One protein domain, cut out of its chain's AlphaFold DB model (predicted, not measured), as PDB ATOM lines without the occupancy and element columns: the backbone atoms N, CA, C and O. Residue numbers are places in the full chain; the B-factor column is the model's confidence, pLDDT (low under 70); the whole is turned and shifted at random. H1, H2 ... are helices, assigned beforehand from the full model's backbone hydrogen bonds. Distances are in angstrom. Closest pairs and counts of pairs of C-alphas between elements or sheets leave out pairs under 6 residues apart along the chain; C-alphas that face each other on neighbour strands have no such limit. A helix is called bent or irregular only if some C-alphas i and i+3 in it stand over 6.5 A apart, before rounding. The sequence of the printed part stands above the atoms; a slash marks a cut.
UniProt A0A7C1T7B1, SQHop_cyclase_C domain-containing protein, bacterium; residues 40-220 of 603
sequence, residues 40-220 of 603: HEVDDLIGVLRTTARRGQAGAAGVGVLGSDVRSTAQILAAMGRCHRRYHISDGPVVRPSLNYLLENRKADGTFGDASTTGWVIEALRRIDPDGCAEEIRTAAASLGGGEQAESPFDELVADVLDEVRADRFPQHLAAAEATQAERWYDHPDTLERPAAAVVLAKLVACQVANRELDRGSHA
ATOM      1  N   HIS A  40     223.843 117.969 162.296       91.19
ATOM      2  CA  HIS A  40     222.501 117.401 162.378       91.19
ATOM      3  C   HIS A  40     221.477 118.367 161.790       91.19
ATOM      4  O   HIS A  40     220.756 118.006 160.875       91.19
ATOM      5  N   GLU A  41     221.533 119.632 162.187       97.50
ATOM      6  CA  GLU A  41     220.622 120.691 161.762       97.50
ATOM      7  C   GLU A  41     220.694 120.937 160.248       97.50
ATOM      8  O   GLU A  41     219.673 121.125 159.588       97.50
ATOM      9  N   VAL A  42     221.900 120.883 159.670       96.62
ATOM     10  CA  VAL A  42     222.089 120.952 158.214       96.62
ATOM     11  C   VAL A  42     221.514 119.714 157.517       96.62
ATOM     12  O   VAL A  42     220.820 119.853 156.508       96.62
ATOM     13  N   ASP A  43     221.789 118.512 158.031       91.56
ATOM     14  CA  ASP A  43     221.306 117.260 157.438       91.56
ATOM     15  C   ASP A  43     219.776 117.140 157.501       91.56
ATOM     16  O   ASP A  43     219.147 116.730 156.518       91.56
ATOM     17  N   ASP A  44     219.188 117.555 158.616       94.69
ATOM     18  CA  ASP A  44     217.754 117.560 158.878       94.69
ATOM     19  C   ASP A  44     217.037 118.566 157.978       94.69
ATOM     20  O   ASP A  44     216.084 118.198 157.282       94.69
ATOM     21  N   LEU A  45     217.543 119.801 157.871       97.94
ATOM     22  CA  LEU A  45     216.955 120.817 156.997       97.94
ATOM     23  C   LEU A  45     217.013 120.414 155.515       97.94
ATOM     24  O   LEU A  45     216.022 120.555 154.791       97.94
ATOM     25  N   ILE A  46     218.135 119.851 155.052       97.06
ATOM     26  CA  ILE A  46     218.236 119.291 153.692       97.06
ATOM     27  C   ILE A  46     217.238 118.136 153.519       97.06
ATOM     28  O   ILE A  46     216.581 118.023 152.477       97.06
ATOM     29  N   GLY A  47     217.087 117.284 154.536       91.75
ATOM     30  CA  GLY A  47     216.112 116.195 154.568       91.75
ATOM     31  C   GLY A  47     214.670 116.678 154.391       91.75
ATOM     32  O   GLY A  47     213.935 116.125 153.562       91.75
ATOM     33  N   VAL A  48     214.283 117.735 155.106       95.81
ATOM     34  CA  VAL A  48     212.966 118.384 155.021       95.81
ATOM     35  C   VAL A  48     212.745 118.995 153.641       95.81
ATOM     36  O   VAL A  48     211.743 118.684 152.985       95.81
ATOM     37  N   LEU A  49     213.697 119.796 153.148       97.00
ATOM     38  CA  LEU A  49     213.640 120.425 151.823       97.00
ATOM     39  C   LEU A  49     213.451 119.381 150.718       97.00
ATOM     40  O   LEU A  49     212.592 119.548 149.850       97.00
ATOM     41  N   ARG A  50     214.199 118.273 150.787       95.12
ATOM     42  CA  ARG A  50     214.122 117.158 149.835       95.12
ATOM     43  C   ARG A  50     212.780 116.440 149.896       95.12
ATOM     44  O   ARG A  50     212.190 116.139 148.858       95.12
ATOM     45  N   THR A  51     212.308 116.115 151.097       91.38
ATOM     46  CA  THR A  51     211.088 115.314 151.280       91.38
ATOM     47  C   THR A  51     209.849 116.086 150.842       91.38
ATOM     48  O   THR A  51     209.011 115.547 150.121       91.38
ATOM     49  N   THR A  52     209.769 117.365 151.205       93.06
ATOM     50  CA  THR A  52     208.681 118.257 150.784       93.06
ATOM     51  C   THR A  52     208.740 118.558 149.281       93.06
ATOM     52  O   THR A  52     207.705 118.512 148.620       93.06
ATOM     53  N   ALA A  53     209.934 118.764 148.702       92.81
ATOM     54  CA  ALA A  53     210.095 119.004 147.262       92.81
ATOM     55  C   ALA A  53     209.655 117.801 146.416       92.81
ATOM     56  O   ALA A  53     208.953 117.962 145.418       92.81
ATOM     57  N   ARG A  54     210.004 116.575 146.828       90.56
ATOM     58  CA  ARG A  54     209.566 115.340 146.146       90.56
ATOM     59  C   ARG A  54     208.049 115.167 146.136       90.56
ATOM     60  O   ARG A  54     207.520 114.553 145.219       90.56
ATOM     61  N   ARG A  55     207.360 115.698 147.147       90.00
ATOM     62  CA  ARG A  55     205.896 115.665 147.259       90.00
ATOM     63  C   ARG A  55     205.212 116.861 146.588       90.00
ATOM     64  O   ARG A  55     203.990 116.926 146.615       90.00
ATOM     65  N   GLY A  56     205.970 117.808 146.026       85.50
ATOM     66  CA  GLY A  56     205.423 119.060 145.489       85.50
ATOM     67  C   GLY A  56     204.771 119.946 146.559       85.50
ATOM     68  O   GLY A  56     203.839 120.684 146.265       85.50
ATOM     69  N   GLN A  57     205.219 119.840 147.813       85.88
ATOM     70  CA  GLN A  57     204.660 120.545 148.970       85.88
ATOM     71  C   GLN A  57     205.521 121.752 149.375       85.88
ATOM     72  O   GLN A  57     206.659 121.911 148.918       85.88
ATOM     73  N   ALA A  58     204.981 122.584 150.272       84.75
ATOM     74  CA  ALA A  58     205.664 123.748 150.844       84.75
ATOM     75  C   ALA A  58     206.220 124.712 149.776       84.75
ATOM     76  O   ALA A  58     207.364 125.152 149.855       84.75
ATOM     77  N   GLY A  59     205.447 124.970 148.714       85.31
ATOM     78  CA  GLY A  59     205.778 125.986 147.705       85.31
ATOM     79  C   GLY A  59     207.054 125.728 146.894       85.31
ATOM     80  O   GLY A  59     207.743 126.681 146.547       85.31
ATOM     81  N   ALA A  60     207.414 124.467 146.621       91.62
ATOM     82  CA  ALA A  60     208.528 124.145 145.720       91.62
ATOM     83  C   ALA A  60     208.267 124.667 144.298       91.62
ATOM     84  O   ALA A  60     207.143 124.558 143.806       91.62
ATOM     85  N   ALA A  61     209.306 125.150 143.610       93.69
ATOM     86  CA  ALA A  61     209.183 125.649 142.234       93.69
ATOM     87  C   ALA A  61     208.807 124.551 141.215       93.69
ATOM     88  O   ALA A  61     208.322 124.835 140.123       93.69
ATOM     89  N   GLY A  62     209.028 123.288 141.578       92.81
ATOM     90  CA  GLY A  62     208.674 122.109 140.801       92.81
ATOM     91  C   GLY A  62     208.912 120.836 141.608       92.81
ATOM     92  O   GLY A  62     209.543 120.863 142.668       92.81
ATOM     93  N   VAL A  63     208.414 119.698 141.117       92.50
ATOM     94  CA  VAL A  63     208.623 118.405 141.787       92.50
ATOM     95  C   VAL A  63     210.120 118.096 141.845       92.50
ATOM     96  O   VAL A  63     210.792 117.994 140.824       92.50
ATOM     97  N   GLY A  64     210.638 117.945 143.063       90.50
ATOM     98  CA  GLY A  64     212.056 117.698 143.324       90.50
ATOM     99  C   GLY A  64     212.948 118.947 143.354       90.50
ATOM    100  O   GLY A  64     214.112 118.814 143.728       90.50
ATOM    101  N   VAL A  65     212.436 120.140 143.028       97.69
ATOM    102  CA  VAL A  65     213.190 121.401 143.135       97.69
ATOM    103  C   VAL A  65     213.207 121.866 144.590       97.69
ATOM    104  O   VAL A  65     212.165 121.970 145.233       97.69
ATOM    105  N   LEU A  66     214.399 122.114 145.133       96.75
ATOM    106  CA  LEU A  66     214.581 122.378 146.560       96.75
ATOM    107  C   LEU A  66     214.172 123.801 146.964       96.75
ATOM    108  O   LEU A  66     213.728 123.995 148.095       96.75
ATOM    109  N   GLY A  67     214.297 124.788 146.077       97.25
ATOM    110  CA  GLY A  67     213.830 126.156 146.325       97.25
ATOM    111  C   GLY A  67     212.417 126.421 145.799       97.25
ATOM    112  O   GLY A  67     211.792 125.574 145.157       97.25
ATOM    113  N   SER A  68     211.907 127.613 146.099       97.06
ATOM    114  CA  SER A  68     210.639 128.142 145.567       97.06
ATOM    115  C   SER A  68     210.836 129.036 144.341       97.06
ATOM    116  O   SER A  68     209.900 129.272 143.587       97.06
ATOM    117  N   ASP A  69     212.056 129.525 144.141       97.81
ATOM    118  CA  ASP A  69     212.463 130.413 143.054       97.81
ATOM    119  C   ASP A  69     213.955 130.209 142.735       97.81
ATOM    120  O   ASP A  69     214.646 129.409 143.376       97.81
ATOM    121  N   VAL A  70     214.470 130.927 141.734       98.31
ATOM    122  CA  VAL A  70     215.873 130.832 141.293       98.31
ATOM    123  C   VAL A  70     216.847 131.148 142.430       98.31
ATOM    124  O   VAL A  70     217.823 130.424 142.627       98.31
ATOM    125  N   ARG A  71     216.573 132.193 143.220       98.00
ATOM    126  CA  ARG A  71     217.476 132.663 144.278       98.00
ATOM    127  C   ARG A  71     217.584 131.660 145.422       98.00
ATOM    128  O   ARG A  71     218.689 131.252 145.771       98.00
ATOM    129  N   SER A  72     216.452 131.232 145.970       98.31
ATOM    130  CA  SER A  72     216.392 130.238 147.046       98.31
ATOM    131  C   SER A  72     216.963 128.891 146.599       98.31
ATOM    132  O   SER A  72     217.712 128.263 147.345       98.31
ATOM    133  N   THR A  73     216.695 128.470 145.359       98.62
ATOM    134  CA  THR A  73     217.260 127.232 144.797       98.62
ATOM    135  C   THR A  73     218.785 127.306 144.704       98.62
ATOM    136  O   THR A  73     219.474 126.370 145.113       98.62
ATOM    137  N   ALA A  74     219.322 128.428 144.222       98.50
ATOM    138  CA  ALA A  74     220.760 128.634 144.114       98.50
ATOM    139  C   ALA A  74     221.448 128.703 145.485       98.50
ATOM    140  O   ALA A  74     222.473 128.058 145.684       98.50
ATOM    141  N   GLN A  75     220.858 129.399 146.460       98.56
ATOM    142  CA  GLN A  75     221.358 129.437 147.838       98.56
ATOM    143  C   GLN A  75     221.428 128.043 148.472       98.56
ATOM    144  O   GLN A  75     222.447 127.690 149.068       98.56
ATOM    145  N   ILE A  76     220.381 127.230 148.297       98.62
ATOM    146  CA  ILE A  76     220.354 125.852 148.799       98.62
ATOM    147  C   ILE A  76     221.461 125.021 148.144       98.62
ATOM    148  O   ILE A  76     222.229 124.376 148.854       98.62
ATOM    149  N   LEU A  77     221.592 125.057 146.814       98.06
ATOM    150  CA  LEU A  77     222.628 124.295 146.110       98.06
ATOM    151  C   LEU A  77     224.049 124.751 146.471       98.06
ATOM    152  O   LEU A  77     224.918 123.910 146.701       98.06
ATOM    153  N   ALA A  78     224.281 126.058 146.598       97.69
ATOM    154  CA  ALA A  78     225.552 126.610 147.060       97.69
ATOM    155  C   ALA A  78     225.907 126.115 148.474       97.69
ATOM    156  O   ALA A  78     227.029 125.661 148.716       97.69
ATOM    157  N   ALA A  79     224.940 126.139 149.399       98.12
ATOM    158  CA  ALA A  79     225.123 125.627 150.754       98.12
ATOM    159  C   ALA A  79     225.380 124.111 150.765       98.12
ATOM    160  O   ALA A  79     226.306 123.643 151.426       98.12
ATOM    161  N   MET A  80     224.633 123.335 149.980       97.19
ATOM    162  CA  MET A  80     224.834 121.889 149.850       97.19
ATOM    163  C   MET A  80     226.225 121.539 149.298       97.19
ATOM    164  O   MET A  80     226.881 120.630 149.809       97.19
ATOM    165  N   GLY A  81     226.734 122.288 148.319       89.31
ATOM    166  CA  GLY A  81     228.088 122.088 147.793       89.31
ATOM    167  C   GLY A  81     229.206 122.382 148.806       89.31
ATOM    168  O   GLY A  81     230.315 121.860 148.685       89.31
ATOM    169  N   ARG A  82     228.929 123.189 149.841       93.25
ATOM    170  CA  ARG A  82     229.913 123.622 150.855       93.25
ATOM    171  C   ARG A  82     229.747 122.970 152.233       93.25
ATOM    172  O   ARG A  82     230.653 123.098 153.071       93.25
ATOM    173  N   CYS A  83     228.639 122.269 152.478       92.19
ATOM    174  CA  CYS A  83     228.367 121.621 153.759       92.19
ATOM    175  C   CYS A  83     229.349 120.477 154.066       92.19
ATOM    176  O   CYS A  83     230.253 120.161 153.285       92.19
ATOM    177  N   HIS A  84     229.214 119.844 155.231       85.69
ATOM    178  CA  HIS A  84     230.057 118.711 155.626       85.69
ATOM    179  C   HIS A  84     229.969 117.506 154.677       85.69
ATOM    180  O   HIS A  84     230.966 116.801 154.555       85.69
ATOM    181  N   ARG A  85     228.840 117.305 153.981       81.00
ATOM    182  CA  ARG A  85     228.647 116.222 152.995       81.00
ATOM    183  C   ARG A  85     229.158 116.545 151.588       81.00
ATOM    184  O   ARG A  85     229.516 115.619 150.874       81.00
ATOM    185  N   ARG A  86     229.242 117.833 151.221       85.38
ATOM    186  CA  ARG A  86     229.711 118.338 149.910       85.38
ATOM    187  C   ARG A  86     228.999 117.697 148.714       85.38
ATOM    188  O   ARG A  86     229.582 116.893 147.991       85.38
ATOM    189  N   TYR A  87     227.748 118.086 148.506       83.50
ATOM    190  CA  TYR A  87     226.954 117.592 147.382       83.50
ATOM    191  C   TYR A  87     227.537 118.028 146.025       83.50
ATOM    192  O   TYR A  87     228.075 119.127 145.896       83.50
ATOM    193  N   HIS A  88     227.386 117.179 145.014       82.25
ATOM    194  CA  HIS A  88     227.910 117.335 143.657       82.25
ATOM    195  C   HIS A  88     226.895 116.821 142.622       82.25
ATOM    196  O   HIS A  88     225.928 116.150 142.980       82.25
ATOM    197  N   ILE A  89     227.107 117.057 141.319       76.56
ATOM    198  CA  ILE A  89     226.194 116.597 140.249       76.56
ATOM    199  C   ILE A  89     225.918 115.081 140.256       76.56
ATOM    200  O   ILE A  89     224.883 114.622 139.760       76.56
ATOM    201  N   SER A  90     226.819 114.292 140.851       66.88
ATOM    202  CA  SER A  90     226.662 112.848 141.037       66.88
ATOM    203  C   SER A  90     225.562 112.478 142.032       66.88
ATOM    204  O   SER A  90     224.972 111.415 141.876       66.88
ATOM    205  N   ASP A  91     225.173 113.367 142.956       69.19
ATOM    206  CA  ASP A  91     224.032 113.188 143.874       69.19
ATOM    207  C   ASP A  91     222.675 113.338 143.156       69.19
ATOM    208  O   ASP A  91     221.684 113.805 143.724       69.19
ATOM    209  N   GLY A  92     222.635 112.978 141.869       72.62
ATOM    210  CA  GLY A  92     221.664 113.365 140.851       72.62
ATOM    211  C   GLY A  92     220.218 113.485 141.334       72.62
ATOM    212  O   GLY A  92     219.640 114.555 141.168       72.62
ATOM    213  N   PRO A  93     219.611 112.467 141.972       77.38
ATOM    214  CA  PRO A  93     218.218 112.544 142.424       77.38
ATOM    215  C   PRO A  93     217.919 113.647 143.452       77.38
ATOM    216  O   PRO A  93     216.753 113.934 143.713       77.38
ATOM    217  N   VAL A  94     218.946 114.207 144.093       78.44
ATOM    218  CA  VAL A  94     218.829 115.277 145.088       78.44
ATOM    219  C   VAL A  94     219.133 116.643 144.467       78.44
ATOM    220  O   VAL A  94     218.411 117.596 144.745       78.44
ATOM    221  N   VAL A  95     220.156 116.748 143.612       87.38
ATOM    222  CA  VAL A  95     220.615 118.045 143.071       87.38
ATOM    223  C   VAL A  95     220.111 118.353 141.661       87.38
ATOM    224  O   VAL A  95     219.851 119.513 141.350       87.38
ATOM    225  N   ARG A  96     219.926 117.336 140.807       91.38
ATOM    226  CA  ARG A  96     219.650 117.499 139.369       91.38
ATOM    227  C   ARG A  96     218.353 118.254 139.080       91.38
ATOM    228  O   ARG A  96     218.406 119.124 138.220       91.38
ATOM    229  N   PRO A  97     217.220 118.012 139.774       95.62
ATOM    230  CA  PRO A  97     216.010 118.794 139.518       95.62
ATOM    231  C   PRO A  97     216.224 120.289 139.780       95.62
ATOM    232  O   PRO A  97     215.791 121.123 138.996       95.62
ATOM    233  N   SER A  98     216.947 120.622 140.853       97.75
ATOM    234  CA  SER A  98     217.259 122.008 141.210       97.75
ATOM    235  C   SER A  98     218.262 122.636 140.244       97.75
ATOM    236  O   SER A  98     218.079 123.780 139.848       97.75
ATOM    237  N   LEU A  99     219.293 121.893 139.826       97.06
ATOM    238  CA  LEU A  99     220.258 122.371 138.838       97.06
ATOM    239  C   LEU A  99     219.581 122.642 137.490       97.06
ATOM    240  O   LEU A  99     219.742 123.724 136.937       97.06
ATOM    241  N   ASN A 100     218.783 121.692 136.997       97.25
ATOM    242  CA  ASN A 100     218.028 121.854 135.755       97.25
ATOM    243  C   ASN A 100     217.097 123.063 135.838       97.25
ATOM    244  O   ASN A 100     217.095 123.880 134.926       97.25
ATOM    245  N   TYR A 101     216.387 123.224 136.959       98.25
ATOM    246  CA  TYR A 101     215.541 124.390 137.186       98.25
ATOM    247  C   TYR A 101     216.326 125.707 137.084       98.25
ATOM    248  O   TYR A 101     215.851 126.643 136.446       98.25
ATOM    249  N   LEU A 102     217.537 125.798 137.652       98.25
ATOM    250  CA  LEU A 102     218.376 126.992 137.483       98.25
ATOM    251  C   LEU A 102     218.723 127.227 136.008       98.25
ATOM    252  O   LEU A 102     218.521 128.335 135.516       98.25
ATOM    253  N   LEU A 103     219.197 126.196 135.303       97.62
ATOM    254  CA  LEU A 103     219.608 126.284 133.896       97.62
ATOM    255  C   LEU A 103     218.445 126.670 132.966       97.62
ATOM    256  O   LEU A 103     218.623 127.489 132.066       97.62
ATOM    257  N   GLU A 104     217.247 126.144 133.215       97.62
ATOM    258  CA  GLU A 104     216.019 126.475 132.480       97.62
ATOM    259  C   GLU A 104     215.572 127.931 132.689       97.62
ATOM    260  O   GLU A 104     214.898 128.498 131.831       97.62
ATOM    261  N   ASN A 105     215.976 128.563 133.797       97.69
ATOM    262  CA  ASN A 105     215.674 129.963 134.109       97.69
ATOM    263  C   ASN A 105     216.764 130.949 133.640       97.69
ATOM    264  O   ASN A 105     216.732 132.130 133.999       97.69
ATOM    265  N   ARG A 106     217.724 130.496 132.823       96.75
ATOM    266  CA  ARG A 106     218.720 131.369 132.192       96.75
ATOM    267  C   ARG A 106     218.049 132.339 131.213       96.75
ATOM    268  O   ARG A 106     217.319 131.930 130.312       96.75
ATOM    269  N   LYS A 107     218.339 133.634 131.344       95.44
ATOM    270  CA  LYS A 107     217.877 134.678 130.418       95.44
ATOM    271  C   LYS A 107     218.736 134.730 129.150       95.44
ATOM    272  O   LYS A 107     219.848 134.209 129.104       95.44
ATOM    273  N   ALA A 108     218.235 135.412 128.119       91.75
ATOM    274  CA  ALA A 108     218.930 135.561 126.836       91.75
ATOM    275  C   ALA A 108     220.286 136.289 126.948       91.75
ATOM    276  O   ALA A 108     221.190 136.018 126.164       91.75
ATOM    277  N   ASP A 109     220.434 137.177 127.934       88.88
ATOM    278  CA  ASP A 109     221.687 137.872 128.258       88.88
ATOM    279  C   ASP A 109     222.654 137.027 129.114       88.88
ATOM    280  O   ASP A 109     223.735 137.486 129.476       88.88
ATOM    281  N   GLY A 110     222.277 135.784 129.432       90.38
ATOM    282  CA  GLY A 110     223.046 134.857 130.255       90.38
ATOM    283  C   GLY A 110     222.901 135.056 131.764       90.38
ATOM    284  O   GLY A 110     223.528 134.309 132.513       90.38
ATOM    285  N   THR A 111     222.084 136.012 132.216       94.50
ATOM    286  CA  THR A 111     221.810 136.244 133.642       94.50
ATOM    287  C   THR A 111     220.686 135.349 134.168       94.50
ATOM    288  O   THR A 111     219.983 134.685 133.406       94.50
ATOM    289  N   PHE A 112     220.488 135.345 135.488       95.75
ATOM    290  CA  PHE A 112     219.477 134.515 136.160       95.75
ATOM    291  C   PHE A 112     218.494 135.336 137.006       95.75
ATOM    292  O   PHE A 112     217.809 134.811 137.878       95.75
ATOM    293  N   GLY A 113     218.421 136.649 136.783       92.44
ATOM    294  CA  GLY A 113     217.627 137.536 137.629       92.44
ATOM    295  C   GLY A 113     218.245 138.919 137.717       92.44
ATOM    296  O   GLY A 113     218.617 139.489 136.692       92.44
ATOM    297  N   ASP A 114     218.308 139.447 138.933       94.06
ATOM    298  CA  ASP A 114     219.158 140.580 139.286       94.06
ATOM    299  C   ASP A 114     220.618 140.127 139.507       94.06
ATOM    300  O   ASP A 114     220.951 138.938 139.407       94.06
ATOM    301  N   ALA A 115     221.507 141.081 139.796       92.00
ATOM    302  CA  ALA A 115     222.924 140.805 140.024       92.00
ATOM    303  C   ALA A 115     223.153 139.848 141.210       92.00
ATOM    304  O   ALA A 115     223.958 138.926 141.112       92.00
ATOM    305  N   SER A 116     222.392 140.015 142.299       92.75
ATOM    306  CA  SER A 116     222.499 139.177 143.501       92.75
ATOM    307  C   SER A 116     222.122 137.722 143.212       92.75
ATOM    308  O   SER A 116     222.866 136.800 143.543       92.75
ATOM    309  N   THR A 117     220.993 137.507 142.539       96.56
ATOM    310  CA  THR A 117     220.511 136.179 142.142       96.56
ATOM    311  C   THR A 117     221.490 135.514 141.182       96.56
ATOM    312  O   THR A 117     221.814 134.340 141.342       96.56
ATOM    313  N   THR A 118     222.020 136.279 140.226       95.81
ATOM    314  CA  THR A 118     223.030 135.794 139.278       95.81
ATOM    315  C   THR A 118     224.317 135.374 139.997       95.81
ATOM    316  O   THR A 118     224.841 134.303 139.703       95.81
ATOM    317  N   GLY A 119     224.780 136.135 140.995       94.88
ATOM    318  CA  GLY A 119     225.927 135.762 141.833       94.88
ATOM    319  C   GLY A 119     225.712 134.449 142.596       94.88
ATOM    320  O   GLY A 119     226.580 133.576 142.598       94.88
ATOM    321  N   TRP A 120     224.525 134.259 143.178       97.25
ATOM    322  CA  TRP A 120     224.165 133.008 143.854       97.25
ATOM    323  C   TRP A 120     224.105 131.811 142.903       97.25
ATOM    324  O   TRP A 120     224.548 130.721 143.269       97.25
ATOM    325  N   VAL A 121     223.597 131.996 141.681       97.69
ATOM    326  CA  VAL A 121     223.583 130.933 140.666       97.69
ATOM    327  C   VAL A 121     225.006 130.563 140.265       97.69
ATOM    328  O   VAL A 121     225.334 129.381 140.262       97.69
ATOM    329  N   ILE A 122     225.877 131.543 140.008       95.38
ATOM    330  CA  ILE A 122     227.293 131.289 139.700       95.38
ATOM    331  C   ILE A 122     227.948 130.459 140.810       95.38
ATOM    332  O   ILE A 122     228.631 129.476 140.515       95.38
ATOM    333  N   GLU A 123     227.716 130.811 142.077       95.00
ATOM    334  CA  GLU A 123     228.223 130.038 143.213       95.00
ATOM    335  C   GLU A 123     227.684 128.600 143.211       95.00
ATOM    336  O   GLU A 123     228.463 127.658 143.341       95.00
ATOM    337  N   ALA A 124     226.378 128.404 143.012       97.12
ATOM    338  CA  ALA A 124     225.779 127.074 142.948       97.12
ATOM    339  C   ALA A 124     226.382 126.218 141.821       97.12
ATOM    340  O   ALA A 124     226.790 125.081 142.060       97.12
ATOM    341  N   LEU A 125     226.496 126.769 140.608       96.12
ATOM    342  CA  LEU A 125     227.047 126.064 139.446       96.12
ATOM    343  C   LEU A 125     228.515 125.673 139.668       96.12
ATOM    344  O   LEU A 125     228.879 124.521 139.446       96.12
ATOM    345  N   ARG A 126     229.338 126.588 140.203       93.25
ATOM    346  CA  ARG A 126     230.753 126.325 140.533       93.25
ATOM    347  C   ARG A 126     230.937 125.190 141.542       93.25
ATOM    348  O   ARG A 126     231.980 124.541 141.537       93.25
ATOM    349  N   ARG A 127     229.975 124.985 142.447       90.69
ATOM    350  CA  ARG A 127     230.067 123.960 143.500       90.69
ATOM    351  C   ARG A 127     229.458 122.626 143.102       90.69
ATOM    352  O   ARG A 127     229.964 121.600 143.546       90.69
ATOM    353  N   ILE A 128     228.400 122.637 142.296       90.44
ATOM    354  CA  ILE A 128     227.663 121.422 141.939       90.44
ATOM    355  C   ILE A 128     228.195 120.775 140.656       90.44
ATOM    356  O   ILE A 128     228.344 119.554 140.634       90.44
ATOM    357  N   ASP A 129     228.461 121.558 139.606       90.12
ATOM    358  CA  ASP A 129     228.897 121.046 138.298       90.12
ATOM    359  C   ASP A 129     229.761 122.071 137.536       90.12
ATOM    360  O   ASP A 129     229.326 122.636 136.526       90.12
ATOM    361  N   PRO A 130     230.984 122.362 138.017       84.75
ATOM    362  CA  PRO A 130     231.825 123.399 137.421       84.75
ATOM    363  C   PRO A 130     232.207 123.103 135.967       84.75
ATOM    364  O   PRO A 130     232.311 124.030 135.167       84.75
ATOM    365  N   ASP A 131     232.397 121.827 135.625       83.25
ATOM    366  CA  ASP A 131     232.795 121.411 134.280       83.25
ATOM    367  C   ASP A 131     231.598 121.399 133.322       83.25
ATOM    368  O   ASP A 131     231.699 121.890 132.197       83.25
ATOM    369  N   GLY A 132     230.458 120.849 133.759       83.44
ATOM    370  CA  GLY A 132     229.247 120.769 132.943       83.44
ATOM    371  C   GLY A 132     228.582 122.122 132.703       83.44
ATOM    372  O   GLY A 132     227.943 122.295 131.670       83.44
ATOM    373  N   CYS A 133     228.778 123.084 133.611       91.38
ATOM    374  CA  CYS A 133     228.190 124.425 133.542       91.38
ATOM    375  C   CYS A 133     229.219 125.531 133.239       91.38
ATOM    376  O   CYS A 133     228.991 126.705 133.549       91.38
ATOM    377  N   ALA A 134     230.389 125.182 132.687       88.19
ATOM    378  CA  ALA A 134     231.495 126.124 132.494       88.19
ATOM    379  C   ALA A 134     231.120 127.329 131.607       88.19
ATOM    380  O   ALA A 134     231.591 128.445 131.841       88.19
ATOM    381  N   GLU A 135     230.270 127.126 130.597       90.19
ATOM    382  CA  GLU A 135     229.823 128.192 129.694       90.19
ATOM    383  C   GLU A 135     228.834 129.141 130.377       90.19
ATOM    384  O   GLU A 135     228.935 130.366 130.259       90.19
ATOM    385  N   GLU A 136     227.894 128.579 131.134       93.06
ATOM    386  CA  GLU A 136     226.899 129.313 131.902       93.06
ATOM    387  C   GLU A 136     227.571 130.158 132.978       93.06
ATOM    388  O   GLU A 136     227.272 131.348 133.090       93.06
ATOM    389  N   ILE A 137     228.534 129.578 133.704       91.44
ATOM    390  CA  ILE A 137     229.351 130.285 134.697       91.44
ATOM    391  C   ILE A 137     230.076 131.459 134.037       91.44
ATOM    392  O   ILE A 137     229.997 132.582 134.537       91.44
ATOM    393  N   ARG A 138     230.756 131.228 132.905       89.94
ATOM    394  CA  ARG A 138     231.529 132.272 132.220       89.94
ATOM    395  C   ARG A 138     230.635 133.407 131.726       89.94
ATOM    396  O   ARG A 138     230.960 134.573 131.939       89.94
ATOM    397  N   THR A 139     229.506 133.073 131.101       90.62
ATOM    398  CA  THR A 139     228.570 134.071 130.564       90.62
ATOM    399  C   THR A 139     227.946 134.900 131.686       90.62
ATOM    400  O   THR A 139     227.945 136.129 131.625       90.62
ATOM    401  N   ALA A 140     227.452 134.241 132.736       91.19
ATOM    402  CA  ALA A 140     226.836 134.921 133.867       91.19
ATOM    403  C   ALA A 140     227.850 135.809 134.603       91.19
ATOM    404  O   ALA A 140     227.539 136.950 134.931       91.19
ATOM    405  N   ALA A 141     229.085 135.346 134.802       88.94
ATOM    406  CA  ALA A 141     230.118 136.140 135.464       88.94
ATOM    407  C   ALA A 141     230.558 137.357 134.628       88.94
ATOM    408  O   ALA A 141     230.794 138.435 135.180       88.94
ATOM    409  N   ALA A 142     230.589 137.230 133.295       88.00
ATOM    410  CA  ALA A 142     230.837 138.357 132.396       88.00
ATOM    411  C   ALA A 142     229.754 139.445 132.516       88.00
ATOM    412  O   ALA A 142     230.081 140.631 132.504       88.00
ATOM    413  N   SER A 143     228.486 139.058 132.706       85.25
ATOM    414  CA  SER A 143     227.375 140.008 132.889       85.25
ATOM    415  C   SER A 143     227.484 140.856 134.166       85.25
ATOM    416  O   SER A 143     226.955 141.964 134.213       85.25
ATOM    417  N   LEU A 144     228.212 140.369 135.181       83.19
ATOM    418  CA  LEU A 144     228.456 141.074 136.443       83.19
ATOM    419  C   LEU A 144     229.689 141.996 136.395       83.19
ATOM    420  O   LEU A 144     230.011 142.638 137.390       83.19
ATOM    421  N   GLY A 145     230.402 142.063 135.264       71.19
ATOM    422  CA  GLY A 145     231.589 142.912 135.095       71.19
ATOM    423  C   GLY A 145     232.867 142.405 135.783       71.19
ATOM    424  O   GLY A 145     233.883 143.091 135.725       71.19
ATOM    425  N   GLY A 146     232.844 141.215 136.405       59.91
ATOM    426  CA  GLY A 146     233.946 140.671 137.218       59.91
ATOM    427  C   GLY A 146     234.847 139.621 136.546       59.91
ATOM    428  O   GLY A 146     235.789 139.133 137.170       59.91
ATOM    429  N   GLY A 147     234.577 139.227 135.294       59.66
ATOM    430  CA  GLY A 147     235.270 138.089 134.664       59.66
ATOM    431  C   GLY A 147     235.116 136.787 135.474       59.66
ATOM    432  O   GLY A 147     234.184 136.647 136.260       59.66
ATOM    433  N   GLU A 148     236.034 135.822 135.333       54.19
ATOM    434  CA  GLU A 148     235.999 134.554 136.097       54.19
ATOM    435  C   GLU A 148     236.162 134.721 137.625       54.19
ATOM    436  O   GLU A 148     235.976 133.753 138.359       54.19
ATOM    437  N   GLN A 149     236.447 135.929 138.130       56.03
ATOM    438  CA  GLN A 149     236.695 136.226 139.549       56.03
ATOM    439  C   GLN A 149     235.556 136.996 140.241       56.03
ATOM    440  O   GLN A 149     235.789 137.613 141.274       56.03
ATOM    441  N   ALA A 150     234.329 136.965 139.706       63.09
ATOM    442  CA  ALA A 150     233.173 137.571 140.377       63.09
ATOM    443  C   ALA A 150     233.067 137.131 141.856       63.09
ATOM    444  O   ALA A 150     233.163 135.927 142.140       63.09
ATOM    445  N   GLU A 151     232.883 138.112 142.751       71.25
ATOM    446  CA  GLU A 151     232.775 137.933 144.205       71.25
ATOM    447  C   GLU A 151     231.688 136.908 144.553       71.25
ATOM    448  O   GLU A 151     230.608 136.880 143.956       71.25
ATOM    449  N   SER A 152     232.004 136.011 145.489       86.44
ATOM    450  CA  SER A 152     231.082 134.962 145.917       86.44
ATOM    451  C   SER A 152     230.219 135.476 147.069       86.44
ATOM    452  O   SER A 152     230.754 135.720 148.153       86.44
ATOM    453  N   PRO A 153     228.884 135.526 146.916       93.00
ATOM    454  CA  PRO A 153     228.005 135.923 148.014       93.00
ATOM    455  C   PRO A 153     228.042 134.928 149.187       93.00
ATOM    456  O   PRO A 153     227.639 135.256 150.299       93.00
ATOM    457  N   PHE A 154     228.522 133.697 148.970       96.00
ATOM    458  CA  PHE A 154     228.737 132.754 150.066       96.00
ATOM    459  C   PHE A 154     230.022 133.074 150.836       96.00
ATOM    460  O   PHE A 154     230.048 132.918 152.054       96.00
ATOM    461  N   ASP A 155     231.087 133.506 150.152       92.06
ATOM    462  CA  ASP A 155     232.331 133.904 150.822       92.06
ATOM    463  C   ASP A 155     232.106 135.141 151.706       92.06
ATOM    464  O   ASP A 155     232.620 135.175 152.821       92.06
ATOM    465  N   GLU A 156     231.252 136.081 151.283       93.75
ATOM    466  CA  GLU A 156     230.785 137.195 152.126       93.75
ATOM    467  C   GLU A 156     230.095 136.698 153.407       93.75
ATOM    468  O   GLU A 156     230.466 137.112 154.501       93.75
ATOM    469  N   LEU A 157     229.170 135.730 153.314       95.50
ATOM    470  CA  LEU A 157     228.525 135.153 154.506       95.50
ATOM    471  C   LEU A 157     229.521 134.486 155.462       95.50
ATOM    472  O   LEU A 157     229.309 134.475 156.675       95.50
ATOM    473  N   VAL A 158     230.575 133.867 154.927       95.19
ATOM    474  CA  VAL A 158     231.636 133.265 155.744       95.19
ATOM    475  C   VAL A 158     232.458 134.354 156.426       95.19
ATOM    476  O   VAL A 158     232.724 134.226 157.623       95.19
ATOM    477  N   ALA A 159     232.807 135.420 155.705       91.50
ATOM    478  CA  ALA A 159     233.504 136.578 156.255       91.50
ATOM    479  C   ALA A 159     232.693 137.236 157.384       91.50
ATOM    480  O   ALA A 159     233.226 137.406 158.475       91.50
ATOM    481  N   ASP A 160     231.390 137.453 157.189       94.75
ATOM    482  CA  ASP A 160     230.493 137.987 158.223       94.75
ATOM    483  C   ASP A 160     230.500 137.119 159.491       94.75
ATOM    484  O   ASP A 160     230.551 137.618 160.615       94.75
ATOM    485  N   VAL A 161     230.461 135.789 159.333       95.69
ATOM    486  CA  VAL A 161     230.542 134.871 160.477       95.69
ATOM    487  C   VAL A 161     231.888 134.999 161.185       95.69
ATOM    488  O   VAL A 161     231.909 134.982 162.414       95.69
ATOM    489  N   LEU A 162     232.994 135.096 160.446       91.62
ATOM    490  CA  LEU A 162     234.333 135.252 161.018       91.62
ATOM    491  C   LEU A 162     234.494 136.582 161.762       91.62
ATOM    492  O   LEU A 162     235.060 136.583 162.854       91.62
ATOM    493  N   ASP A 163     233.950 137.674 161.228       91.94
ATOM    494  CA  ASP A 163     233.991 139.007 161.841       91.94
ATOM    495  C   ASP A 163     233.211 139.068 163.167       91.94
ATOM    496  O   ASP A 163     233.542 139.839 164.070       91.94
ATOM    497  N   GLU A 164     232.197 138.212 163.335       92.44
ATOM    498  CA  GLU A 164     231.435 138.085 164.581       92.44
ATOM    499  C   GLU A 164     232.131 137.242 165.673       92.44
ATOM    500  O   GLU A 164     231.647 137.203 166.819       92.44
ATOM    501  N   VAL A 165     233.233 136.550 165.350       90.00
ATOM    502  CA  VAL A 165     233.946 135.657 166.279       90.00
ATOM    503  C   VAL A 165     234.630 136.459 167.384       90.00
ATOM    504  O   VAL A 165     235.401 137.384 167.145       90.00
ATOM    505  N   ARG A 166     234.385 136.058 168.634       88.06
ATOM    506  CA  ARG A 166     234.958 136.644 169.854       88.06
ATOM    507  C   ARG A 166     235.446 135.545 170.799       88.06
ATOM    508  O   ARG A 166     235.138 134.372 170.606       88.06
ATOM    509  N   ALA A 167     236.198 135.916 171.836       74.81
ATOM    510  CA  ALA A 167     236.780 134.967 172.795       74.81
ATOM    511  C   ALA A 167     235.741 134.067 173.501       74.81
ATOM    512  O   ALA A 167     236.066 132.967 173.937       74.81
ATOM    513  N   ASP A 168     234.497 134.527 173.595       82.00
ATOM    514  CA  ASP A 168     233.349 133.856 174.202       82.00
ATOM    515  C   ASP A 168     232.289 133.405 173.175       82.00
ATOM    516  O   ASP A 168     231.349 132.680 173.513       82.00
ATOM    517  N   ARG A 169     232.431 133.792 171.901       87.56
ATOM    518  CA  ARG A 169     231.419 133.583 170.859       87.56
ATOM    519  C   ARG A 169     232.054 133.041 169.583       87.56
ATOM    520  O   ARG A 169     232.746 133.748 168.863       87.56
ATOM    521  N   PHE A 170     231.778 131.779 169.287       91.50
ATOM    522  CA  PHE A 170     232.351 131.044 168.160       91.50
ATOM    523  C   PHE A 170     231.254 130.616 167.181       91.50
ATOM    524  O   PHE A 170     230.079 130.688 167.550       91.50
ATOM    525  N   PRO A 171     231.580 130.099 165.981       94.19
ATOM    526  CA  PRO A 171     230.573 129.716 164.992       94.19
ATOM    527  C   PRO A 171     229.479 128.777 165.520       94.19
ATOM    528  O   PRO A 171     228.322 128.937 165.140       94.19
ATOM    529  N   GLN A 172     229.772 127.884 166.476       90.88
ATOM    530  CA  GLN A 172     228.744 127.043 167.117       90.88
ATOM    531  C   GLN A 172     227.733 127.797 168.009       90.88
ATOM    532  O   GLN A 172     226.826 127.174 168.548       90.88
ATOM    533  N   HIS A 173     227.892 129.109 168.192       93.44
ATOM    534  CA  HIS A 173     226.943 129.997 168.875       93.44
ATOM    535  C   HIS A 173     226.299 131.012 167.914       93.44
ATOM    536  O   HIS A 173     225.261 131.588 168.233       93.44
ATOM    537  N   LEU A 174     226.924 131.274 166.759       94.06
ATOM    538  CA  LEU A 174     226.551 132.370 165.853       94.06
ATOM    539  C   LEU A 174     225.304 132.095 165.007       94.06
ATOM    540  O   LEU A 174     224.735 133.040 164.477       94.06
ATOM    541  N   ALA A 175     224.874 130.838 164.910       94.81
ATOM    542  CA  ALA A 175     223.687 130.427 164.166       94.81
ATOM    543  C   ALA A 175     222.701 129.640 165.050       94.81
ATOM    544  O   ALA A 175     222.038 128.713 164.595       94.81
ATOM    545  N   ALA A 176     222.645 129.957 166.349       94.00
ATOM    546  CA  ALA A 176     221.792 129.241 167.298       94.00
ATOM    547  C   ALA A 176     220.293 129.421 166.995       94.00
ATOM    548  O   ALA A 176     219.528 128.467 167.110       94.00
ATOM    549  N   ALA A 177     219.870 130.619 166.574       95.56
ATOM    550  CA  ALA A 177     218.476 130.874 166.205       95.56
ATOM    551  C   ALA A 177     218.091 130.115 164.925       95.56
ATOM    552  O   ALA A 177     217.018 129.521 164.847       95.56
ATOM    553  N   GLU A 178     218.997 130.088 163.951       98.00
ATOM    554  CA  GLU A 178     218.889 129.341 162.703       98.00
ATOM    555  C   GLU A 178     218.837 127.832 162.955       98.00
ATOM    556  O   GLU A 178     218.016 127.147 162.350       98.00
ATOM    557  N   ALA A 179     219.654 127.320 163.879       96.75
ATOM    558  CA  ALA A 179     219.645 125.920 164.295       96.75
ATOM    559  C   ALA A 179     218.296 125.535 164.920       96.75
ATOM    560  O   ALA A 179     217.673 124.568 164.487       96.75
ATOM    561  N   THR A 180     217.780 126.344 165.854       97.56
ATOM    562  CA  THR A 180     216.438 126.144 166.428       97.56
ATOM    563  C   THR A 180     215.340 126.228 165.367       97.56
ATOM    564  O   THR A 180     214.355 125.497 165.427       97.56
ATOM    565  N   GLN A 181     215.472 127.112 164.376       97.56
ATOM    566  CA  GLN A 181     214.485 127.213 163.304       97.56
ATOM    567  C   GLN A 181     214.538 126.011 162.345       97.56
ATOM    568  O   GLN A 181     213.488 125.544 161.906       97.56
ATOM    569  N   ALA A 182     215.729 125.483 162.052       96.44
ATOM    570  CA  ALA A 182     215.902 124.254 161.279       96.44
ATOM    571  C   ALA A 182     215.245 123.051 161.977       96.44
ATOM    572  O   ALA A 182     214.519 122.301 161.328       96.44
ATOM    573  N   GLU A 183     215.423 122.929 163.294       95.94
ATOM    574  CA  GLU A 183     214.776 121.906 164.127       95.94
ATOM    575  C   GLU A 183     213.241 122.027 164.089       95.94
ATOM    576  O   GLU A 183     212.542 121.049 163.845       95.94
ATOM    577  N   ARG A 184     212.692 123.247 164.183       97.38
ATOM    578  CA  ARG A 184     211.237 123.468 164.053       97.38
ATOM    579  C   ARG A 184     210.675 123.003 162.714       97.38
ATOM    580  O   ARG A 184     209.584 122.444 162.679       97.38
ATOM    581  N   TRP A 185     211.384 123.240 161.612       97.56
ATOM    582  CA  TRP A 185     210.951 122.751 160.300       97.56
ATOM    583  C   TRP A 185     211.137 121.246 160.135       97.56
ATOM    584  O   TRP A 185     210.430 120.639 159.334       97.56
ATOM    585  N   TYR A 186     212.062 120.641 160.876       94.19
ATOM    586  CA  TYR A 186     212.177 119.192 160.951       94.19
ATOM    587  C   TYR A 186     210.967 118.564 161.644       94.19
ATOM    588  O   TYR A 186     210.354 117.654 161.081       94.19
ATOM    589  N   ASP A 187     210.564 119.108 162.792       95.31
ATOM    590  CA  ASP A 187     209.396 118.635 163.546       95.31
ATOM    591  C   ASP A 187     208.065 118.969 162.856       95.31
ATOM    592  O   ASP A 187     207.110 118.187 162.900       95.31
ATOM    593  N   HIS A 188     208.005 120.117 162.171       95.38
ATOM    594  CA  HIS A 188     206.814 120.619 161.482       95.38
ATOM    595  C   HIS A 188     207.102 121.007 160.017       95.38
ATOM    596  O   HIS A 188     207.093 122.197 159.672       95.38
ATOM    597  N   PRO A 189     207.334 120.028 159.112       93.12
ATOM    598  CA  PRO A 189     207.689 120.281 157.708       93.12
ATOM    599  C   PRO A 189     206.650 121.064 156.899       93.12
ATOM    600  O   PRO A 189     206.969 121.620 155.848       93.12
ATOM    601  N   ASP A 190     205.399 121.085 157.350       91.31
ATOM    602  CA  ASP A 190     204.288 121.834 156.765       91.31
ATOM    603  C   ASP A 190     204.413 123.352 156.964       91.31
ATOM    604  O   ASP A 190     203.854 124.117 156.180       91.31
ATOM    605  N   THR A 191     205.206 123.788 157.947       95.25
ATOM    606  CA  THR A 191     205.492 125.206 158.234       95.25
ATOM    607  C   THR A 191     206.730 125.743 157.502       95.25
ATOM    608  O   THR A 191     207.177 126.864 157.754       95.25
ATOM    609  N   LEU A 192     207.325 124.944 156.609       96.75
ATOM    610  CA  LEU A 192     208.554 125.285 155.894       96.75
ATOM    611  C   LEU A 192     208.366 126.473 154.941       96.75
ATOM    612  O   LEU A 192     207.653 126.384 153.941       96.75
ATOM    613  N   GLU A 193     209.127 127.541 155.176       96.44
ATOM    614  CA  GLU A 193     209.238 128.682 154.266       96.44
ATOM    615  C   GLU A 193     210.542 128.586 153.461       96.44
ATOM    616  O   GLU A 193     211.619 128.891 153.971       96.44
ATOM    617  N   ARG A 194     210.480 128.157 152.193       96.25
ATOM    618  CA  ARG A 194     211.686 127.859 151.386       96.25
ATOM    619  C   ARG A 194     212.682 129.018 151.238       96.25
ATOM    620  O   ARG A 194     213.875 128.745 151.372       96.25
ATOM    621  N   PRO A 195     212.269 130.280 151.002       97.50
ATOM    622  CA  PRO A 195     213.217 131.392 150.960       97.50
ATOM    623  C   PRO A 195     213.960 131.578 152.287       97.50
ATOM    624  O   PRO A 195     215.177 131.739 152.295       97.50
ATOM    625  N   ALA A 196     213.248 131.482 153.416       98.00
ATOM    626  CA  ALA A 196     213.857 131.568 154.740       98.00
ATOM    627  C   ALA A 196     214.768 130.360 155.015       98.00
ATOM    628  O   ALA A 196     215.889 130.527 155.490       98.00
ATOM    629  N   ALA A 197     214.334 129.154 154.643       98.12
ATOM    630  CA  ALA A 197     215.113 127.927 154.778       98.12
ATOM    631  C   ALA A 197     216.419 127.965 153.977       98.12
ATOM    632  O   ALA A 197     217.442 127.483 154.459       98.12
ATOM    633  N   ALA A 198     216.415 128.576 152.790       98.50
ATOM    634  CA  ALA A 198     217.618 128.768 151.988       98.50
ATOM    635  C   ALA A 198     218.653 129.651 152.706       98.50
ATOM    636  O   ALA A 198     219.836 129.309 152.746       98.50
ATOM    637  N   VAL A 199     218.206 130.750 153.324       98.31
ATOM    638  CA  VAL A 199     219.066 131.656 154.105       98.31
ATOM    639  C   VAL A 199     219.579 130.978 155.377       98.31
ATOM    640  O   VAL A 199     220.778 131.023 155.650       98.31
ATOM    641  N   VAL A 200     218.697 130.302 156.122       98.56
ATOM    642  CA  VAL A 200     219.043 129.532 157.332       98.56
ATOM    643  C   VAL A 200     220.098 128.476 157.012       98.56
ATOM    644  O   VAL A 200     221.136 128.418 157.673       98.56
ATOM    645  N   LEU A 201     219.886 127.684 155.957       98.62
ATOM    646  CA  LEU A 201     220.836 126.664 155.523       98.62
ATOM    647  C   LEU A 201     222.188 127.285 155.144       98.62
ATOM    648  O   LEU A 201     223.233 126.784 155.564       98.62
ATOM    649  N   ALA A 202     222.182 128.393 154.397       98.31
ATOM    650  CA  ALA A 202     223.404 129.097 154.028       98.31
ATOM    651  C   ALA A 202     224.170 129.614 155.258       98.31
ATOM    652  O   ALA A 202     225.383 129.432 155.311       98.31
ATOM    653  N   LYS A 203     223.498 130.174 156.277       98.25
ATOM    654  CA  LYS A 203     224.148 130.660 157.514       98.25
ATOM    655  C   LYS A 203     224.708 129.518 158.370       98.25
ATOM    656  O   LYS A 203     225.835 129.627 158.860       98.25
ATOM    657  N   LEU A 204     223.980 128.405 158.509       98.38
ATOM    658  CA  LEU A 204     224.470 127.207 159.208       98.38
ATOM    659  C   LEU A 204     225.727 126.647 158.529       98.38
ATOM    660  O   LEU A 204     226.731 126.363 159.191       98.38
ATOM    661  N   VAL A 205     225.715 126.547 157.197       98.25
ATOM    662  CA  VAL A 205     226.876 126.080 156.430       98.25
ATOM    663  C   VAL A 205     228.004 127.117 156.416       98.25
ATOM    664  O   VAL A 205     229.172 126.736 156.491       98.25
ATOM    665  N   ALA A 206     227.711 128.417 156.402       98.00
ATOM    666  CA  ALA A 206     228.727 129.454 156.570       98.00
ATOM    667  C   ALA A 206     229.436 129.299 157.923       98.00
ATOM    668  O   ALA A 206     230.663 129.325 157.966       98.00
ATOM    669  N   CYS A 207     228.707 128.983 158.999       97.50
ATOM    670  CA  CYS A 207     229.309 128.626 160.286       97.50
ATOM    671  C   CYS A 207     230.163 127.353 160.217       97.50
ATOM    672  O   CYS A 207     231.223 127.308 160.839       97.50
ATOM    673  N   GLN A 208     229.776 126.336 159.439       96.50
ATOM    674  CA  GLN A 208     230.630 125.164 159.189       96.50
ATOM    675  C   GLN A 208     231.934 125.527 158.475       96.50
ATOM    676  O   GLN A 208     232.996 125.000 158.812       96.50
ATOM    677  N   VAL A 209     231.865 126.372 157.445       93.88
ATOM    678  CA  VAL A 209     233.040 126.820 156.688       93.88
ATOM    679  C   VAL A 209     233.934 127.680 157.581       93.88
ATOM    680  O   VAL A 209     235.093 127.315 157.763       93.88
ATOM    681  N   ALA A 210     233.380 128.708 158.225       94.38
ATOM    682  CA  ALA A 210     234.091 129.590 159.143       94.38
ATOM    683  C   ALA A 210     234.734 128.815 160.300       94.38
ATOM    684  O   ALA A 210     235.896 129.039 160.609       94.38
ATOM    685  N   ASN A 211     234.049 127.838 160.909       93.56
ATOM    686  CA  ASN A 211     234.645 127.055 161.997       93.56
ATOM    687  C   ASN A 211     235.836 126.214 161.527       93.56
ATOM    688  O   ASN A 211     236.845 126.145 162.221       93.56
ATOM    689  N   ARG A 212     235.758 125.636 160.321       87.44
ATOM    690  CA  ARG A 212     236.892 124.935 159.696       87.44
ATOM    691  C   ARG A 212     238.023 125.898 159.335       87.44
ATOM    692  O   ARG A 212     239.187 125.514 159.379       87.44
ATOM    693  N   GLU A 213     237.715 127.136 158.967       87.62
ATOM    694  CA  GLU A 213     238.723 128.174 158.733       87.62
ATOM    695  C   GLU A 213     239.377 128.639 160.021       87.62
ATOM    696  O   GLU A 213     240.593 128.765 160.060       87.62
ATOM    697  N   LEU A 214     238.618 128.782 161.103       83.31
ATOM    698  CA  LEU A 214     239.161 128.989 162.433       83.31
ATOM    699  C   LEU A 214     239.935 127.767 162.924       83.31
ATOM    700  O   LEU A 214     240.841 127.931 163.728       83.31
ATOM    701  N   ASP A 215     239.616 126.539 162.506       78.62
ATOM    702  CA  ASP A 215     240.486 125.385 162.763       78.62
ATOM    703  C   ASP A 215     241.817 125.618 162.054       78.62
ATOM    704  O   ASP A 215     242.844 125.634 162.717       78.62
ATOM    705  N   ARG A 216     241.810 125.946 160.755       71.75
ATOM    706  CA  ARG A 216     243.027 126.281 159.987       71.75
ATOM    707  C   ARG A 216     243.788 127.503 160.528       71.75
ATOM    708  O   ARG A 216     245.009 127.526 160.451       71.75
ATOM    709  N   GLY A 217     243.091 128.507 161.058       54.81
ATOM    710  CA  GLY A 217     243.649 129.741 161.621       54.81
ATOM    711  C   GLY A 217     244.109 129.581 163.071       54.81
ATOM    712  O   GLY A 217     245.128 130.133 163.467       54.81
ATOM    713  N   SER A 218     243.447 128.732 163.858       48.88
ATOM    714  CA  SER A 218     243.997 128.219 165.114       48.88
ATOM    715  C   SER A 218     245.167 127.272 164.850       48.88
ATOM    716  O   SER A 218     246.074 127.265 165.660       48.88
ATOM    717  N   HIS A 219     245.231 126.607 163.689       40.19
ATOM    718  CA  HIS A 219     246.430 125.988 163.094       40.19
ATOM    719  C   HIS A 219     247.392 126.989 162.418       40.19
ATOM    720  O   HIS A 219     248.353 126.581 161.766       40.19
ATOM    721  N   ALA A 220     247.163 128.299 162.554       37.34
ATOM    722  CA  ALA A 220     248.200 129.306 162.344       37.34
ATOM    723  C   ALA A 220     248.878 129.705 163.672       37.34
ATOM    724  O   ALA A 220     249.952 130.305 163.636       37.34
TER     725      ALA A 220
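This is residues 40 to 220 of the 603 residues of the protein "SQHop_cyclase_C domain-containing protein" of bacterium (UniProt A0A7C1T7B1). One long helix, H9, is the spine, with H1 and H8 packed on its residues 194 to 205, H6 crossing it farther along and the short H7 packed on it. H2 lies beside H9; H4 and then H5 follow in layers beyond H2, and H3 packs on H2. The printed part has 181 residues with nine named helices, H1 to H9 in chain order, and no named strand: all helix. It is compact, with a radius of gyration of the C-alphas of 16.0 A and spans of 50 by 39 by 28 A.

H1, residues 40 to 54, begins with C-alpha 40 at (222.501, 117.401, 162.378) and measures 20.9 A. H2 is residues 70 to 82, 18.5 A; H3 92 to 104, 16.5 A; H4 115 to 128, 20.0 A; H5 134 to 143; H6 153 to 163; H7 171 to 174; H8 176 to 187. H9, residues 194 to 218, measures 35.1 A and ends with C-alpha 218 at (243.997, 128.219, 165.114). H3 is irregular: C-alphas 94 and 97 are 7.2 A apart.

H9 is the hub, touching H1, H2, H6, H7 and H8. The closest C-alphas of H2 and H9 are those of Ala 79 and Ala 202, 5.1 A apart, at a shallow tilt of 29 degrees. H2, H3 and H4 form an up and down bundle, each running against the one before. H2 and H4 touch at Ala 78 and Ala 124, their closest C-alphas, 4.1 A apart. H4 and H5 form a hairpin, closest at the C-alphas of Ile 122 and Ile 137, 5.5 A apart. Every O i to N i+4 pair is within hydrogen-bond range in H1, H2, H4, H5, H6, H8 and H9, and 7 of 9 in H3; H7 is too short for one.

The C-alphas farthest apart, of Ala 108 and Asp 168, are 49.5 A apart. The printed part has no cut; the link H1 to H2 is long. Residues 215 to 220 stand free; pLDDT is under 70 at residues 90 to 91, 146 to 150 and 217 to 220.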